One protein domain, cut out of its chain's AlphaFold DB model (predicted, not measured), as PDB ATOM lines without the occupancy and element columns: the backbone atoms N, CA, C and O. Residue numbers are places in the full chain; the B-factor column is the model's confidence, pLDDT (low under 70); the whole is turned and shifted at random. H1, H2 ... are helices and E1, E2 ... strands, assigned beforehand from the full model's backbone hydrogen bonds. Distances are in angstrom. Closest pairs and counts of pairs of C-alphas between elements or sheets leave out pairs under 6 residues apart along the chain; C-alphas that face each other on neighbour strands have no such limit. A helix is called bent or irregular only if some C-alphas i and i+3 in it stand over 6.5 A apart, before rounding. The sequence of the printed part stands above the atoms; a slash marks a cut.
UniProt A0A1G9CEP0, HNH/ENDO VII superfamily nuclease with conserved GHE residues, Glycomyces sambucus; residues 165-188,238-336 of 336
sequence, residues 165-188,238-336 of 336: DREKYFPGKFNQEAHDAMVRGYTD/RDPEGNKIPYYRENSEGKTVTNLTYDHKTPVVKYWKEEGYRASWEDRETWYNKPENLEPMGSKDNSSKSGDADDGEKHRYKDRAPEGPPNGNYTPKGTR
ATOM      1  N   ASP A 165      95.094  17.701  86.937       70.19
ATOM      2  CA  ASP A 165      94.627  16.321  87.155       70.19
ATOM      3  C   ASP A 165      93.957  16.188  88.534       70.19
ATOM      4  O   ASP A 165      92.954  15.496  88.689       70.19
ATOM      5  N   ARG A 166      94.441  16.951  89.524       75.56
ATOM      6  CA  ARG A 166      93.795  17.098  90.829       75.56
ATOM      7  C   ARG A 166      92.353  17.592  90.711       75.56
ATOM      8  O   ARG A 166      91.468  16.920  91.214       75.56
ATOM      9  N   GLU A 167      92.094  18.717  90.049       78.31
ATOM     10  CA  GLU A 167      90.744  19.299  89.909       78.31
ATOM     11  C   GLU A 167      89.766  18.438  89.104       78.31
ATOM     12  O   GLU A 167      88.542  18.588  89.242       78.31
ATOM     13  N   LYS A 168      90.297  17.542  88.264       78.50
ATOM     14  CA  LYS A 168      89.516  16.522  87.559       78.50
ATOM     15  C   LYS A 168      88.983  15.459  88.522       78.50
ATOM     16  O   LYS A 168      87.856  14.990  88.350       78.50
ATOM     17  N   TYR A 169      89.777  15.070  89.519       80.88
ATOM     18  CA  TYR A 169      89.454  13.962  90.421       80.88
ATOM     19  C   TYR A 169      88.966  14.406  91.804       80.88
ATOM     20  O   TYR A 169      88.242  13.652  92.449       80.88
ATOM     21  N   PHE A 170      89.280  15.623  92.231       85.44
ATOM     22  CA  PHE A 170      88.971  16.161  93.554       85.44
ATOM     23  C   PHE A 170      88.426  17.595  93.479       85.44
ATOM     24  O   PHE A 170      88.652  18.303  92.490       85.44
ATOM     25  N   PRO A 171      87.698  18.050  94.517       84.19
ATOM     26  CA  PRO A 171      87.310  19.450  94.653       84.19
ATOM     27  C   PRO A 171      88.530  20.381  94.638       84.19
ATOM     28  O   PRO A 171      89.593  20.042  95.147       84.19
ATOM     29  N   GLY A 172      88.369  21.580  94.075       82.19
ATOM     30  CA  GLY A 172      89.440  22.588  94.062       82.19
ATOM     31  C   GLY A 172      89.570  23.366  95.375       82.19
ATOM     32  O   GLY A 172      90.567  24.052  95.581       82.19
ATOM     33  N   LYS A 173      88.562  23.288  96.254       88.25
ATOM     34  CA  LYS A 173      88.460  24.059  97.499       88.25
ATOM     35  C   LYS A 173      87.807  23.222  98.594       88.25
ATOM     36  O   LYS A 173      87.068  22.286  98.287       88.25
ATOM     37  N   PHE A 174      88.085  23.578  99.843       92.62
ATOM     38  CA  PHE A 174      87.393  23.015 100.997       92.62
ATOM     39  C   PHE A 174      86.022  23.674 101.171       92.62
ATOM     40  O   PHE A 174      85.836  24.842 100.831       92.62
ATOM     41  N   ASN A 175      85.050  22.919 101.672       93.75
ATOM     42  CA  ASN A 175      83.727  23.444 101.987       93.75
ATOM     43  C   ASN A 175      83.726  24.190 103.337       93.75
ATOM     44  O   ASN A 175      84.667  24.098 104.131       93.75
ATOM     45  N   GLN A 176      82.657  24.945 103.606       93.62
ATOM     46  CA  GLN A 176      82.543  25.726 104.842       93.62
ATOM     47  C   GLN A 176      82.584  24.842 106.096       93.62
ATOM     48  O   GLN A 176      83.187  25.220 107.093       93.62
ATOM     49  N   GLU A 177      81.994  23.647 106.042       95.06
ATOM     50  CA  GLU A 177      81.994  22.713 107.169       95.06
ATOM     51  C   GLU A 177      83.412  22.263 107.545       95.06
ATOM     52  O   GLU A 177      83.754  22.221 108.729       95.06
ATOM     53  N   ALA A 178      84.258  21.992 106.548       95.69
ATOM     54  CA  ALA A 178      85.668  21.699 106.744       95.69
ATOM     55  C   ALA A 178      86.372  22.896 107.390       95.69
ATOM     56  O   ALA A 178      87.047  22.728 108.402       95.69
ATOM     57  N   HIS A 179      86.167  24.112 106.873       95.69
ATOM     58  CA  HIS A 179      86.727  25.328 107.470       95.69
ATOM     59  C   HIS A 179      86.324  25.501 108.940       95.69
ATOM     60  O   HIS A 179      87.188  25.720 109.792       95.69
ATOM     61  N   ASP A 180      85.039  25.355 109.249       96.12
ATOM     62  CA  ASP A 180      84.510  25.476 110.604       96.12
ATOM     63  C   ASP A 180      85.109  24.412 111.524       96.12
ATOM     64  O   ASP A 180      85.572  24.715 112.623       96.12
ATOM     65  N   ALA A 181      85.184  23.161 111.070       96.75
ATOM     66  CA  ALA A 181      85.804  22.092 111.840       96.75
ATOM     67  C   ALA A 181      87.299  22.341 112.097       96.75
ATOM     68  O   ALA A 181      87.775  22.083 113.205       96.75
ATOM     69  N   MET A 182      88.025  22.904 111.127       97.62
ATOM     70  CA  MET A 182      89.416  23.320 111.323       97.62
ATOM     71  C   MET A 182      89.523  24.450 112.352       97.62
ATOM     72  O   MET A 182      90.409  24.409 113.205       97.62
ATOM     73  N   VAL A 183      88.600  25.417 112.350       97.88
ATOM     74  CA  VAL A 183      88.535  26.468 113.380       97.88
ATOM     75  C   VAL A 183      88.331  25.863 114.772       97.88
ATOM     76  O   VAL A 183      89.118  26.163 115.676       97.88
ATOM     77  N   ARG A 184      87.340  24.973 114.943       97.31
ATOM     78  CA  ARG A 184      87.069  24.283 116.222       97.31
ATOM     79  C   ARG A 184      88.285  23.492 116.701       97.31
ATOM     80  O   ARG A 184      88.656  23.534 117.871       97.31
ATOM     81  N   GLY A 185      88.901  22.751 115.781       96.69
ATOM     82  CA  GLY A 185      89.957  21.793 116.085       96.69
ATOM     83  C   GLY A 185      91.332  22.416 116.283       96.69
ATOM     84  O   GLY A 185      92.129  21.857 117.033       96.69
ATOM     85  N   TYR A 186      91.628  23.558 115.657       97.62
ATOM     86  CA  TYR A 186      93.003  24.053 115.517       97.62
ATOM     87  C   TYR A 186      93.202  25.539 115.829       97.62
ATOM     88  O   TYR A 186      94.280  26.077 115.574       97.62
ATOM     89  N   THR A 187      92.222  26.211 116.434       98.06
ATOM     90  CA  THR A 187      92.420  27.574 116.952       98.06
ATOM     91  C   THR A 187      92.309  27.620 118.469       98.06
ATOM     92  O   THR A 187      91.542  26.864 119.067       98.06
ATOM     93  N   ASP A 188      93.055  28.522 119.113       97.94
ATOM     94  CA  ASP A 188      92.943  28.712 120.568       97.94
ATOM     95  C   ASP A 188      91.524  29.087 120.980       97.94
ATOM     96  O   ASP A 188      91.057  28.656 122.029       97.94
ATOM     97  N   ARG A 238      96.998  26.850 115.313       97.56
ATOM     98  CA  ARG A 238      98.034  25.906 115.728       97.56
ATOM     99  C   ARG A 238      98.088  24.692 114.822       97.56
ATOM    100  O   ARG A 238      97.046  24.238 114.363       97.56
ATOM    101  N   ASP A 239      99.287  24.168 114.618       95.94
ATOM    102  CA  ASP A 239      99.505  22.866 113.984       95.94
ATOM    103  C   ASP A 239      99.101  21.709 114.937       95.94
ATOM    104  O   ASP A 239      98.715  21.955 116.096       95.94
ATOM    105  N   PRO A 240      99.116  20.444 114.475       94.88
ATOM    106  CA  PRO A 240      98.848  19.279 115.323       94.88
ATOM    107  C   PRO A 240      99.772  19.159 116.545       94.88
ATOM    108  O   PRO A 240      99.337  18.684 117.596       94.88
ATOM    109  N   GLU A 241     101.011  19.636 116.445       95.75
ATOM    110  CA  GLU A 241     102.009  19.651 117.519       95.75
ATOM    111  C   GLU A 241     101.769  20.777 118.546       95.75
ATOM    112  O   GLU A 241     102.374  20.790 119.621       95.75
ATOM    113  N   GLY A 242     100.857  21.708 118.257       96.38
ATOM    114  CA  GLY A 242     100.497  22.836 119.112       96.38
ATOM    115  C   GLY A 242     101.338  24.099 118.894       96.38
ATOM    116  O   GLY A 242     101.148  25.087 119.619       96.38
ATOM    117  N   ASN A 243     102.232  24.120 117.905       96.81
ATOM    118  CA  ASN A 243     102.978  25.316 117.531       96.81
ATOM    119  C   ASN A 243     102.056  26.309 116.828       96.81
ATOM    120  O   ASN A 243     101.127  25.946 116.116       96.81
ATOM    121  N   LYS A 244     102.313  27.601 117.035       96.62
ATOM    122  CA  LYS A 244     101.515  28.662 116.422       96.62
ATOM    123  C   LYS A 244     101.852  28.791 114.936       96.62
ATOM    124  O   LYS A 244     103.013  28.996 114.596       96.62
ATOM    125  N   ILE A 245     100.825  28.817 114.090       95.38
ATOM    126  CA  ILE A 245     100.947  29.128 112.662       95.38
ATOM    127  C   ILE A 245     100.564  30.602 112.463       95.38
ATOM    128  O   ILE A 245      99.418  30.980 112.722       95.38
ATOM    129  N   PRO A 246     101.485  31.477 112.026       94.06
ATOM    130  CA  PRO A 246     101.120  32.827 111.613       94.06
ATOM    131  C   PRO A 246     100.147  32.769 110.434       94.06
ATOM    132  O   PRO A 246     100.409  32.047 109.473       94.06
ATOM    133  N   TYR A 247      99.054  33.538 110.481       93.38
ATOM    134  CA  TYR A 247      98.103  33.574 109.365       93.38
ATOM    135  C   TYR A 247      98.720  34.198 108.112       93.38
ATOM    136  O   TYR A 247      98.491  33.709 107.013       93.38
ATOM    137  N   TYR A 248      99.539  35.238 108.279       93.00
ATOM    138  CA  TYR A 248     100.256  35.910 107.199       93.00
ATOM    139  C   TYR A 248     101.767  35.689 107.306       93.00
ATOM    140  O   TYR A 248     102.299  35.468 108.397       93.00
ATOM    141  N   ARG A 249     102.462  35.813 106.175       91.44
ATOM    142  CA  ARG A 249     103.924  35.920 106.094       91.44
ATOM    143  C   ARG A 249     104.332  36.948 105.050       91.44
ATOM    144  O   ARG A 249     103.529  37.324 104.204       91.44
ATOM    145  N   GLU A 250     105.601  37.322 105.058       92.62
ATOM    146  CA  GLU A 250     106.214  38.069 103.963       92.62
ATOM    147  C   GLU A 250     106.806  37.100 102.923       92.62
ATOM    148  O   GLU A 250     107.408  36.081 103.285       92.62
ATOM    149  N   ASN A 251     106.588  37.366 101.633       89.19
ATOM    150  CA  ASN A 251     107.218  36.627 100.537       89.19
ATOM    151  C   ASN A 251     108.593  37.230 100.165       89.19
ATOM    152  O   ASN A 251     109.042  38.199 100.769       89.19
ATOM    153  N   SER A 252     109.279  36.666  99.164       87.44
ATOM    154  CA  SER A 252     110.600  37.144  98.712       87.44
ATOM    155  C   SER A 252     110.604  38.566  98.137       87.44
ATOM    156  O   SER A 252     111.667  39.160  98.002       87.44
ATOM    157  N   GLU A 253     109.435  39.110  97.800       90.81
ATOM    158  CA  GLU A 253     109.259  40.469  97.278       90.81
ATOM    159  C   GLU A 253     108.919  41.486  98.380       90.81
ATOM    160  O   GLU A 253     108.616  42.639  98.077       90.81
ATOM    161  N   GLY A 254     108.902  41.077  99.652       90.12
ATOM    162  CA  GLY A 254     108.498  41.949 100.756       90.12
ATOM    163  C   GLY A 254     106.979  42.119 100.905       90.12
ATOM    164  O   GLY A 254     106.523  42.973 101.662       90.12
ATOM    165  N   LYS A 255     106.161  41.343 100.177       89.38
ATOM    166  CA  LYS A 255     104.693  41.446 100.226       89.38
ATOM    167  C   LYS A 255     104.110  40.521 101.286       89.38
ATOM    168  O   LYS A 255     104.488  39.353 101.383       89.38
ATOM    169  N   THR A 256     103.131  41.025 102.037       89.38
ATOM    170  CA  THR A 256     102.330  40.212 102.958       89.38
ATOM    171  C   THR A 256     101.374  39.311 102.178       89.38
ATOM    172  O   THR A 256     100.553  39.797 101.403       89.38
ATOM    173  N   VAL A 257     101.461  38.003 102.404       90.06
ATOM    174  CA  VAL A 257     100.636  36.966 101.768       90.06
ATOM    175  C   VAL A 257     100.081  36.004 102.817       90.06
ATOM    176  O   VAL A 257     100.641  35.890 103.914       90.06
ATOM    177  N   THR A 258      99.000  35.291 102.492       91.38
ATOM    178  CA  THR A 258      98.476  34.223 103.353       91.38
ATOM    179  C   THR A 258      99.535  33.130 103.539       91.38
ATOM    180  O   THR A 258     100.153  32.639 102.593       91.38
ATOM    181  N   ASN A 259      99.778  32.772 104.794       94.06
ATOM    182  CA  ASN A 259     100.664  31.695 105.206       94.06
ATOM    183  C   ASN A 259      99.889  30.465 105.673       94.06
ATOM    184  O   ASN A 259     100.372  29.362 105.462       94.06
ATOM    185  N   LEU A 260      98.727  30.631 106.308       94.88
ATOM    186  CA  LEU A 260      97.910  29.494 106.723       94.88
ATOM    187  C   LEU A 260      97.386  28.745 105.494       94.88
ATOM    188  O   LEU A 260      96.725  29.326 104.643       94.88
ATOM    189  N   THR A 261      97.627  27.443 105.449       94.19
ATOM    190  CA  THR A 261      96.998  26.522 104.497       94.19
ATOM    191  C   THR A 261      96.503  25.289 105.225       94.19
ATOM    192  O   THR A 261      96.918  25.038 106.358       94.19
ATOM    193  N   TYR A 262      95.633  24.522 104.576       93.50
ATOM    194  CA  TYR A 262      95.313  23.163 104.998       93.50
ATOM    195  C   TYR A 262      95.869  22.196 103.969       93.50
ATOM    196  O   TYR A 262      95.800  22.472 102.767       93.50
ATOM    197  N   ASP A 263      96.381  21.075 104.446       91.50
ATOM    198  CA  ASP A 263      96.776  19.960 103.599       91.50
ATOM    199  C   ASP A 263      96.192  18.660 104.149       91.50
ATOM    200  O   ASP A 263      95.777  18.580 105.313       91.50
ATOM    201  N   HIS A 264      96.124  17.650 103.291       92.69
ATOM    202  CA  HIS A 264      95.672  16.328 103.679       92.69
ATOM    203  C   HIS A 264      96.791  15.576 104.402       92.69
ATOM    204  O   HIS A 264      97.894  15.441 103.882       92.69
ATOM    205  N   LYS A 265      96.487  14.981 105.561       91.19
ATOM    206  CA  LYS A 265      97.413  14.107 106.312       91.19
ATOM    207  C   LYS A 265      97.927  12.946 105.463       91.19
ATOM    208  O   LYS A 265      99.052  12.495 105.626       91.19
ATOM    209  N   THR A 266      97.069  12.427 104.586       89.06
ATOM    210  CA  THR A 266      97.455  11.489 103.530       89.06
ATOM    211  C   THR A 266      97.482  12.252 102.212       89.06
ATOM    212  O   THR A 266      96.435  12.783 101.835       89.06
ATOM    213  N   PRO A 267      98.610  12.273 101.475       87.62
ATOM    214  CA  PRO A 267      98.686  12.980 100.204       87.62
ATOM    215  C   PRO A 267      97.548  12.577  99.261       87.62
ATOM    216  O   PRO A 267      97.287  11.388  99.057       87.62
ATOM    217  N   VAL A 268      96.895  13.559  98.633       87.75
ATOM    218  CA  VAL A 268      95.743  13.330  97.737       87.75
ATOM    219  C   VAL A 268      96.068  12.320  96.633       87.75
ATOM    220  O   VAL A 268      95.247  11.464  96.305       87.75
ATOM    221  N   VAL A 269      97.289  12.365  96.088       83.00
ATOM    222  CA  VAL A 269      97.733  11.421  95.051       83.00
ATOM    223  C   VAL A 269      97.864   9.996  95.592       83.00
ATOM    224  O   VAL A 269      97.547   9.040  94.884       83.00
ATOM    225  N   LYS A 270      98.298   9.834  96.846       85.25
ATOM    226  CA  LYS A 270      98.369   8.523  97.499       85.25
ATOM    227  C   LYS A 270      96.972   7.948  97.690       85.25
ATOM    228  O   LYS A 270      96.698   6.851  97.206       85.25
ATOM    229  N   TYR A 271      96.063   8.737  98.271       89.19
ATOM    230  CA  TYR A 271      94.662   8.341  98.406       89.19
ATOM    231  C   TYR A 271      94.054   7.979  97.049       89.19
ATOM    232  O   TYR A 271      93.411   6.941  96.922       89.19
ATOM    233  N   TRP A 272      94.312   8.776  96.006       85.88
ATOM    234  CA  TRP A 272      93.880   8.468  94.644       85.88
ATOM    235  C   TRP A 272      94.348   7.087  94.179       85.88
ATOM    236  O   TRP A 272      93.523   6.318  93.694       85.88
ATOM    237  N   LYS A 273      95.636   6.759  94.338       82.31
ATOM    238  CA  LYS A 273      96.213   5.479  93.896       82.31
ATOM    239  C   LYS A 273      95.673   4.283  94.677       82.31
ATOM    240  O   LYS A 273      95.531   3.206  94.093       82.31
ATOM    241  N   GLU A 274      95.433   4.437  95.974       86.19
ATOM    242  CA  GLU A 274      95.055   3.338  96.868       86.19
ATOM    243  C   GLU A 274      93.542   3.083  96.855       86.19
ATOM    244  O   GLU A 274      93.111   1.940  96.681       86.19
ATOM    245  N   GLU A 275      92.741   4.146  96.950       88.75
ATOM    246  CA  GLU A 275      91.298   4.066  97.208       88.75
ATOM    247  C   GLU A 275      90.470   4.946  96.258       88.75
ATOM    248  O   GLU A 275      89.505   4.480  95.647       88.75
ATOM    249  N   GLY A 276      90.860   6.213  96.085       86.38
ATOM    250  CA  GLY A 276      90.060   7.252  95.430       86.38
ATOM    251  C   GLY A 276      89.726   6.982  93.961       86.38
ATOM    252  O   GLY A 276      88.655   7.374  93.492       86.38
ATOM    253  N   TYR A 277      90.583   6.271  93.223       84.12
ATOM    254  CA  TYR A 277      90.307   5.916  91.825       84.12
ATOM    255  C   TYR A 277      89.112   4.965  91.653       84.12
ATOM    256  O   TYR A 277      88.489   4.951  90.593       84.12
ATOM    257  N   ARG A 278      88.785   4.180  92.689       85.19
ATOM    258  CA  ARG A 278      87.636   3.255  92.733       85.19
ATOM    259  C   ARG A 278      86.396   3.865  93.380       85.19
ATOM    260  O   ARG A 278      85.358   3.203  93.436       85.19
ATOM    261  N   ALA A 279      86.539   5.068  93.924       86.69
ATOM    262  CA  ALA A 279      85.506   5.771  94.656       86.69
ATOM    263  C   ALA A 279      84.666   6.643  93.713       86.69
ATOM    264  O   ALA A 279      85.139   7.097  92.659       86.69
ATOM    265  N   SER A 280      83.420   6.895  94.106       88.75
ATOM    266  CA  SER A 280      82.576   7.867  93.416       88.75
ATOM    267  C   SER A 280      83.117   9.289  93.609       88.75
ATOM    268  O   SER A 280      83.942   9.546  94.491       88.75
ATOM    269  N   TRP A 281      82.662  10.243  92.791       86.94
ATOM    270  CA  TRP A 281      82.966  11.657  93.033       86.94
ATOM    271  C   TRP A 281      82.538  12.100  94.440       86.94
ATOM    272  O   TRP A 281      83.309  12.775  95.114       86.94
ATOM    273  N   GLU A 282      81.353  11.690  94.895       89.75
ATOM    274  CA  GLU A 282      80.810  12.057  96.208       89.75
ATOM    275  C   GLU A 282      81.658  11.500  97.358       89.75
ATOM    276  O   GLU A 282      81.936  12.213  98.321       89.75
ATOM    277  N   ASP A 283      82.153  10.267  97.229       91.81
ATOM    278  CA  ASP A 283      83.066   9.673  98.211       91.81
ATOM    279  C   ASP A 283      84.405  10.415  98.254       91.81
ATOM    280  O   ASP A 283      84.934  10.679  99.336       91.81
ATOM    281  N   ARG A 284      84.951  10.787  97.086       92.56
ATOM    282  CA  ARG A 284      86.195  11.567  97.006       92.56
ATOM    283  C   ARG A 284      86.021  12.967  97.569       92.56
ATOM    284  O   ARG A 284      86.889  13.433  98.296       92.56
ATOM    285  N   GLU A 285      84.920  13.635  97.249       92.44
ATOM    286  CA  GLU A 285      84.573  14.954  97.780       92.44
ATOM    287  C   GLU A 285      84.389  14.908  99.298       92.44
ATOM    288  O   GLU A 285      84.906  15.768 100.013       92.44
ATOM    289  N   THR A 286      83.731  13.864  99.795       94.69
ATOM    290  CA  THR A 286      83.575  13.600 101.226       94.69
ATOM    291  C   THR A 286      84.930  13.363 101.887       94.69
ATOM    292  O   THR A 286      85.238  14.000 102.890       94.69
ATOM    293  N   TRP A 287      85.782  12.501 101.325       95.38
ATOM    294  CA  TRP A 287      87.143  12.280 101.827       95.38
ATOM    295  C   TRP A 287      87.961  13.572 101.846       95.38
ATOM    296  O   TRP A 287      88.646  13.860 102.828       95.38
ATOM    297  N   TYR A 288      87.853  14.367 100.786       94.25
ATOM    298  CA  TYR A 288      88.622  15.586 100.607       94.25
ATOM    299  C   TYR A 288      88.254  16.667 101.630       94.25
ATOM    300  O   TYR A 288      89.134  17.392 102.081       94.25
ATOM    301  N   ASN A 289      86.980  16.759 102.018       95.69
ATOM    302  CA  ASN A 289      86.487  17.751 102.978       95.69
ATOM    303  C   ASN A 289      86.442  17.250 104.430       95.69
ATOM    304  O   ASN A 289      86.090  18.015 105.325       95.69
ATOM    305  N   LYS A 290      86.782  15.984 104.690       96.12
ATOM    306  CA  LYS A 290      86.758  15.417 106.043       96.12
ATOM    307  C   LYS A 290      87.817  16.070 106.934       96.12
ATOM    308  O   LYS A 290      89.006  15.914 106.651       96.12
ATOM    309  N   PRO A 291      87.435  16.732 108.040       93.81
ATOM    310  CA  PRO A 291      88.385  17.412 108.920       93.81
ATOM    311  C   PRO A 291      89.427  16.467 109.521       93.81
ATOM    312  O   PRO A 291      90.572  16.857 109.726       93.81
ATOM    313  N   GLU A 292      89.075  15.200 109.768       95.19
ATOM    314  CA  GLU A 292      90.029  14.201 110.253       95.19
ATOM    315  C   GLU A 292      91.174  13.922 109.271       95.19
ATOM    316  O   GLU A 292      92.248  13.506 109.711       95.19
ATOM    317  N   ASN A 293      90.971  14.200 107.980       95.25
ATOM    318  CA  ASN A 293      91.974  14.047 106.935       95.25
ATOM    319  C   ASN A 293      92.805  15.310 106.731       95.25
ATOM    320  O   ASN A 293      93.751  15.251 105.957       95.25
ATOM    321  N   LEU A 294      92.478  16.422 107.392       95.75
ATOM    322  CA  LEU A 294      93.122  17.715 107.194       95.75
ATOM    323  C   LEU A 294      93.978  18.111 108.393       95.75
ATOM    324  O   LEU A 294      93.697  17.764 109.543       95.75
ATOM    325  N   GLU A 295      95.016  18.886 108.120       95.56
ATOM    326  CA  GLU A 295      95.826  19.556 109.128       95.56
ATOM    327  C   GLU A 295      96.200  20.966 108.654       95.56
ATOM    328  O   GLU A 295      96.455  21.177 107.464       95.56
ATOM    329  N   PRO A 296      96.202  21.967 109.551       96.19
ATOM    330  CA  PRO A 296      96.671  23.290 109.199       96.19
ATOM    331  C   PRO A 296      98.194  23.331 109.270       96.19
ATOM    332  O   PRO A 296      98.806  22.782 110.185       96.19
ATOM    333  N   MET A 297      98.804  24.044 108.337       95.38
ATOM    334  CA  MET A 297     100.249  24.257 108.315       95.38
ATOM    335  C   MET A 297     100.604  25.559 107.600       95.38
ATOM    336  O   MET A 297      99.772  26.167 106.916       95.38
ATOM    337  N   GLY A 298     101.853  25.999 107.754       93.38
ATOM    338  CA  GLY A 298     102.382  27.107 106.970       93.38
ATOM    339  C   GLY A 298     102.538  26.706 105.504       93.38
ATOM    340  O   GLY A 298     102.935  25.587 105.193       93.38
ATOM    341  N   SER A 299     102.295  27.624 104.570       89.75
ATOM    342  CA  SER A 299     102.341  27.272 103.148       89.75
ATOM    343  C   SER A 299     103.745  26.941 102.638       89.75
ATOM    344  O   SER A 299     103.862  26.343 101.582       89.75
ATOM    345  N   LYS A 300     104.816  27.273 103.378       86.38
ATOM    346  CA  LYS A 300     106.175  26.780 103.082       86.38
ATOM    347  C   LYS A 300     106.291  25.286 103.375       86.38
ATOM    348  O   LYS A 300     106.856  24.563 102.561       86.38
ATOM    349  N   ASP A 301     105.727  24.850 104.497       86.44
ATOM    350  CA  ASP A 301     105.723  23.446 104.903       86.44
ATOM    351  C   ASP A 301     104.868  22.635 103.924       86.44
ATOM    352  O   ASP A 301     105.329  21.625 103.400       86.44
ATOM    353  N   ASN A 302     103.696  23.162 103.554       85.50
ATOM    354  CA  ASN A 302     102.833  22.573 102.528       85.50
ATOM    355  C   ASN A 302     103.557  22.425 101.173       85.50
ATOM    356  O   ASN A 302     103.614  21.341 100.598       85.50
ATOM    357  N   SER A 303     104.219  23.485 100.691       77.06
ATOM    358  CA  SER A 303     105.012  23.394  99.457       77.06
ATOM    359  C   SER A 303     106.150  22.374  99.551       77.06
ATOM    360  O   SER A 303     106.476  21.743  98.551       77.06
ATOM    361  N   SER A 304     106.751  22.182 100.730       71.00
ATOM    362  CA  SER A 304     107.821  21.191 100.917       71.00
ATOM    363  C   SER A 304     107.326  19.740 100.943       71.00
ATOM    364  O   SER A 304     108.107  18.843 100.639       71.00
ATOM    365  N   LYS A 305     106.036  19.509 101.233       70.25
ATOM    366  CA  LYS A 305     105.386  18.188 101.175       70.25
ATOM    367  C   LYS A 305     104.968  17.770  99.756       70.25
ATOM    368  O   LYS A 305     104.488  16.658  99.552       70.25
ATOM    369  N   SER A 306     105.115  18.644  98.757       54.34
ATOM    370  CA  SER A 306     104.568  18.400  97.418       54.34
ATOM    371  C   SER A 306     105.279  17.263  96.673       54.34
ATOM    372  O   SER A 306     106.370  17.422  96.130       54.34
ATOM    373  N   GLY A 307     104.592  16.122  96.583       50.97
ATOM    374  CA  GLY A 307     104.860  15.029  95.644       50.97
ATOM    375  C   GLY A 307     105.535  13.800  96.245       50.97
ATOM    376  O   GLY A 307     105.311  12.709  95.724       50.97
ATOM    377  N   ASP A 308     106.292  13.960  97.326       46.72
ATOM    378  CA  ASP A 308     106.890  12.843  98.049       46.72
ATOM    379  C   ASP A 308     105.879  12.361  99.095       46.72
ATOM    380  O   ASP A 308     105.488  13.105  99.995       46.72
ATOM    381  N   ALA A 309     105.412  11.120  98.975       51.44
ATOM    382  CA  ALA A 309     104.870  10.465 100.157       51.44
ATOM    383  C   ALA A 309     105.999  10.286 101.184       51.44
ATOM    384  O   ALA A 309     107.179  10.302 100.836       51.44
ATOM    385  N   ASP A 310     105.650  10.091 102.459       52.12
ATOM    386  CA  ASP A 310     106.621   9.832 103.538       52.12
ATOM    387  C   ASP A 310     107.573   8.641 103.250       52.12
ATOM    388  O   ASP A 310     108.556   8.438 103.961       52.12
ATOM    389  N   ASP A 311     107.297   7.843 102.213       55.06
ATOM    390  CA  ASP A 311     108.139   6.755 101.705       55.06
ATOM    391  C   ASP A 311     109.218   7.199 100.691       55.06
ATOM    392  O   ASP A 311     110.025   6.375 100.257       55.06
ATOM    393  N   GLY A 312     109.276   8.486 100.333       56.69
ATOM    394  CA  GLY A 312     110.186   9.028  99.323       56.69
ATOM    395  C   GLY A 312     109.786   8.701  97.880       56.69
ATOM    396  O   GLY A 312     110.566   8.959  96.958       56.69
ATOM    397  N   GLU A 313     108.598   8.129  97.652       55.94
ATOM    398  CA  GLU A 313     108.070   7.919  96.310       55.94
ATOM    399  C   GLU A 313     107.368   9.173  95.796       55.94
ATOM    400  O   GLU A 313     106.392   9.667  96.366       55.94
ATOM    401  N   LYS A 314     107.808   9.634  94.622       60.62
ATOM    402  CA  LYS A 314     107.112  10.679  93.873       60.62
ATOM    403  C   LYS A 314     105.817  10.123  93.318       60.62
ATOM    404  O   LYS A 314     105.820   9.425  92.304       60.62
ATOM    405  N   HIS A 315     104.697  10.434  93.952       62.12
ATOM    406  CA  HIS A 315     103.408  10.003  93.449       62.12
ATOM    407  C   HIS A 315     102.875  10.989  92.410       62.12
ATOM    408  O   HIS A 315     102.591  12.145  92.711       62.12
ATOM    409  N   ARG A 316     102.654  10.514  91.181       66.38
ATOM    410  CA  ARG A 316     101.891  11.238  90.159       66.38
ATOM    411  C   ARG A 316     100.569  10.529  89.896       66.38
ATOM    412  O   ARG A 316     100.496   9.301  89.931       66.38
ATOM    413  N   TYR A 317      99.532  11.299  89.559       64.75
ATOM    414  CA  TYR A 317      98.222  10.755  89.176       64.75
ATOM    415  C   TYR A 317      98.323   9.757  88.010       64.75
ATOM    416  O   TYR A 317      97.569   8.788  87.962       64.75
ATOM    417  N   LYS A 318      99.295   9.964  87.109       63.44
ATOM    418  CA  LYS A 318      99.533   9.132  85.922       63.44
ATOM    419  C   LYS A 318     100.233   7.793  86.177       63.44
ATOM    420  O   LYS A 318     100.090   6.900  85.352       63.44
ATOM    421  N   ASP A 319     100.950   7.619  87.293       62.22
ATOM    422  CA  ASP A 319     101.717   6.376  87.535       62.22
ATOM    423  C   ASP A 319     100.809   5.182  87.868       62.22
ATOM    424  O   ASP A 319     101.256   4.044  87.970       62.22
ATOM    425  N   ARG A 320      99.517   5.449  88.060       58.03
ATOM    426  CA  ARG A 320      98.461   4.445  88.098       58.03
ATOM    427  C   ARG A 320      97.319   4.944  87.217       58.03
ATOM    428  O   ARG A 320      96.239   5.285  87.696       58.03
ATOM    429  N   ALA A 321      97.574   5.028  85.910       50.09
ATOM    430  CA  ALA A 321      96.474   4.911  84.962       50.09
ATOM    431  C   ALA A 321      95.786   3.564  85.251       50.09
ATOM    432  O   ALA A 321      96.479   2.580  85.521       50.09
ATOM    433  N   PRO A 322      94.450   3.508  85.307       49.06
ATOM    434  CA  PRO A 322      93.772   2.295  85.716       49.06
ATOM    435  C   PRO A 322      94.092   1.182  84.709       49.06
ATOM    436  O   PRO A 322      93.743   1.266  83.532       49.06
ATOM    437  N   GLU A 323      94.774   0.132  85.167       44.44
ATOM    438  CA  GLU A 323      94.797  -1.144  84.457       44.44
ATOM    439  C   GLU A 323      93.393  -1.746  84.576       44.44
ATOM    440  O   GLU A 323      93.065  -2.462  85.522       44.44
ATOM    441  N   GLY A 324      92.524  -1.359  83.645       51.47
ATOM    442  CA  GLY A 324      91.134  -1.792  83.580       51.47
ATOM    443  C   GLY A 324      90.146  -0.627  83.637       51.47
ATOM    444  O   GLY A 324      90.484   0.462  84.095       51.47
ATOM    445  N   PRO A 325      88.910  -0.826  83.150       48.62
ATOM    446  CA  PRO A 325      87.878   0.188  83.272       48.62
ATOM    447  C   PRO A 325      87.705   0.545  84.755       48.62
ATOM    448  O   PRO A 325      87.833  -0.342  85.612       48.62
ATOM    449  N   PRO A 326      87.401   1.814  85.074       55.91
ATOM    450  CA  PRO A 326      86.949   2.165  86.406       55.91
ATOM    451  C   PRO A 326      85.881   1.149  86.823       55.91
ATOM    452  O   PRO A 326      85.016   0.789  86.018       55.91
ATOM    453  N   ASN A 327      85.963   0.625  88.044       56.78
ATOM    454  CA  ASN A 327      84.863  -0.172  88.577       56.78
ATOM    455  C   ASN A 327      83.549   0.620  88.403       56.78
ATOM    456  O   ASN A 327      83.570   1.850  88.354       56.78
ATOM    457  N   GLY A 328      82.401  -0.056  88.319       58.34
ATOM    458  CA  GLY A 328      81.105   0.588  88.026       58.34
ATOM    459  C   GLY A 328      80.660   1.706  88.989       58.34
ATOM    460  O   GLY A 328      79.588   2.264  88.793       58.34
ATOM    461  N   ASN A 329      81.468   2.037  90.001       64.75
ATOM    462  CA  ASN A 329      81.236   3.081  90.993       64.75
ATOM    463  C   ASN A 329      82.035   4.372  90.735       64.75
ATOM    464  O   ASN A 329      81.788   5.370  91.411       64.75
ATOM    465  N   TYR A 330      82.987   4.393  89.796       73.56
ATOM    466  CA  TYR A 330      83.670   5.636  89.450       73.56
ATOM    467  C   TYR A 330      82.727   6.564  88.690       73.56
ATOM    468  O   TYR A 330      82.254   6.247  87.598       73.56
ATOM    469  N   THR A 331      82.534   7.756  89.235       70.44
ATOM    470  CA  THR A 331      81.849   8.852  88.557       70.44
ATOM    471  C   THR A 331      82.820  10.024  88.392       70.44
ATOM    472  O   THR A 331      83.456  10.444  89.371       70.44
ATOM    473  N   PRO A 332      83.023  10.544  87.166       70.19
ATOM    474  CA  PRO A 332      83.775  11.775  86.970       70.19
ATOM    475  C   PRO A 332      82.964  12.977  87.468       70.19
ATOM    476  O   PRO A 332      81.733  12.940  87.557       70.19
ATOM    477  N   LYS A 333      83.662  14.072  87.773       72.12
ATOM    478  CA  LYS A 333      83.049  15.344  88.167       72.12
ATOM    479  C   LYS A 333      81.954  15.753  87.167       72.12
ATOM    480  O   LYS A 333      82.217  15.813  85.970       72.12
ATOM    481  N   GLY A 334      80.745  16.037  87.657       62.00
ATOM    482  CA  GLY A 334      79.634  16.555  86.840       62.00
ATOM    483  C   GLY A 334      78.719  15.520  86.168       62.00
ATOM    484  O   GLY A 334      77.871  15.917  85.380       62.00
ATOM    485  N   THR A 335      78.836  14.222  86.474       56.72
ATOM    486  CA  THR A 335      77.941  13.169  85.933       56.72
ATOM    487  C   THR A 335      76.730  12.861  86.829       56.72
ATOM    488  O   THR A 335      76.456  11.698  87.115       56.72
ATOM    489  N   ARG A 336      76.018  13.893  87.300       47.41
ATOM    490  CA  ARG A 336      74.749  13.711  88.031       47.41
ATOM    491  C   ARG A 336      73.544  13.706  87.104       47.41
ATOM    492  O   ARG A 336      73.521  14.554  86.184       47.41
TER     493      ARG A 336
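This is residues 165 to 188 and 238 to 336 of the 336 residues of the protein "HNH/ENDO VII superfamily nuclease with conserved GHE residues" of Glycomyces sambucus (UniProt A0A1G9CEP0). Picture an elongated body with a two-stranded ribbon, E3 and E4, in its middle; H2 packs beside E4 and H5 packs on E3. At one end is the small hairpin of E1 and E2, and toward the other end is a loose group of four short helices, H1, H3, H4 and H6, with the final tail beyond. The printed part has 123 residues, with six named helices and four named strands in the order H1 H2 E1 E2 E3 H3 H4 E4 H5 H6; both two-stranded sheets, E1 - E2 and E3 - E4, are antiparallel. The class is mixed, helices and strands, with under half of the residues in named elements. The whole is only just compact, close to loose, with a radius of gyration of the C-alphas of 16.2 A and spans of 48 by 30 by 27 A.

Find C-alpha 165 at (94.627, 16.321, 87.155), where H1, residues 165 to 169, begins. H2, residues 176 to 186, runs 15.0 A. After the cut come E1, residues 248 to 250, and E2, residues 256 to 258. E3, residues 260 to 264, starts at (97.910, 29.494, 106.723) and runs 13.7 A. H3, residues 268 to 274, measures 10.1 A and H4, residues 281 to 289, 12.2 A. E4, residues 294 to 298, runs 13.2 A, and H5, residues 299 to 304, follows at once. H6, residues 317 to 320, ends at (98.461, 4.445, 88.098); it is neither bent nor irregular, but only just: C-alphas 317 and 320 are 6.4 A apart.

Look first at E3 and E4, antiparallel at 141 degrees: N 261 and O 297 are 2.9 A apart, within hydrogen-bond range. The closest C-alphas of H2 and E4, Tyr 186 and Pro 296, are 7.3 A apart; those of E3 and H5, Thr 261 and Ser 299, 5.6 A. E2 runs on into E3 at 29 degrees. In the hairpin of E1 and E2, N 257 and O 249 are 2.8 A apart. H3 and H6 touch, closest at the C-alphas of Val 269 and Tyr 317, 5.9 A. H3 is near H1 and near H4, with 7 pairs of C-alphas within 10 A each. In H1 to H5 every O i to N i+4 pair is within hydrogen-bond range; H6 is too short for one.

The farthest C-alphas, Gly 254 and Gly 328, are 51.2 A apart. Residues 189 to 237 are not printed; C-alphas 188 and 238 are 7.6 A apart across this cut. The link from H5 to H6 is long. Confidence is under 70 at residues 306 to 329 and 334 to 336.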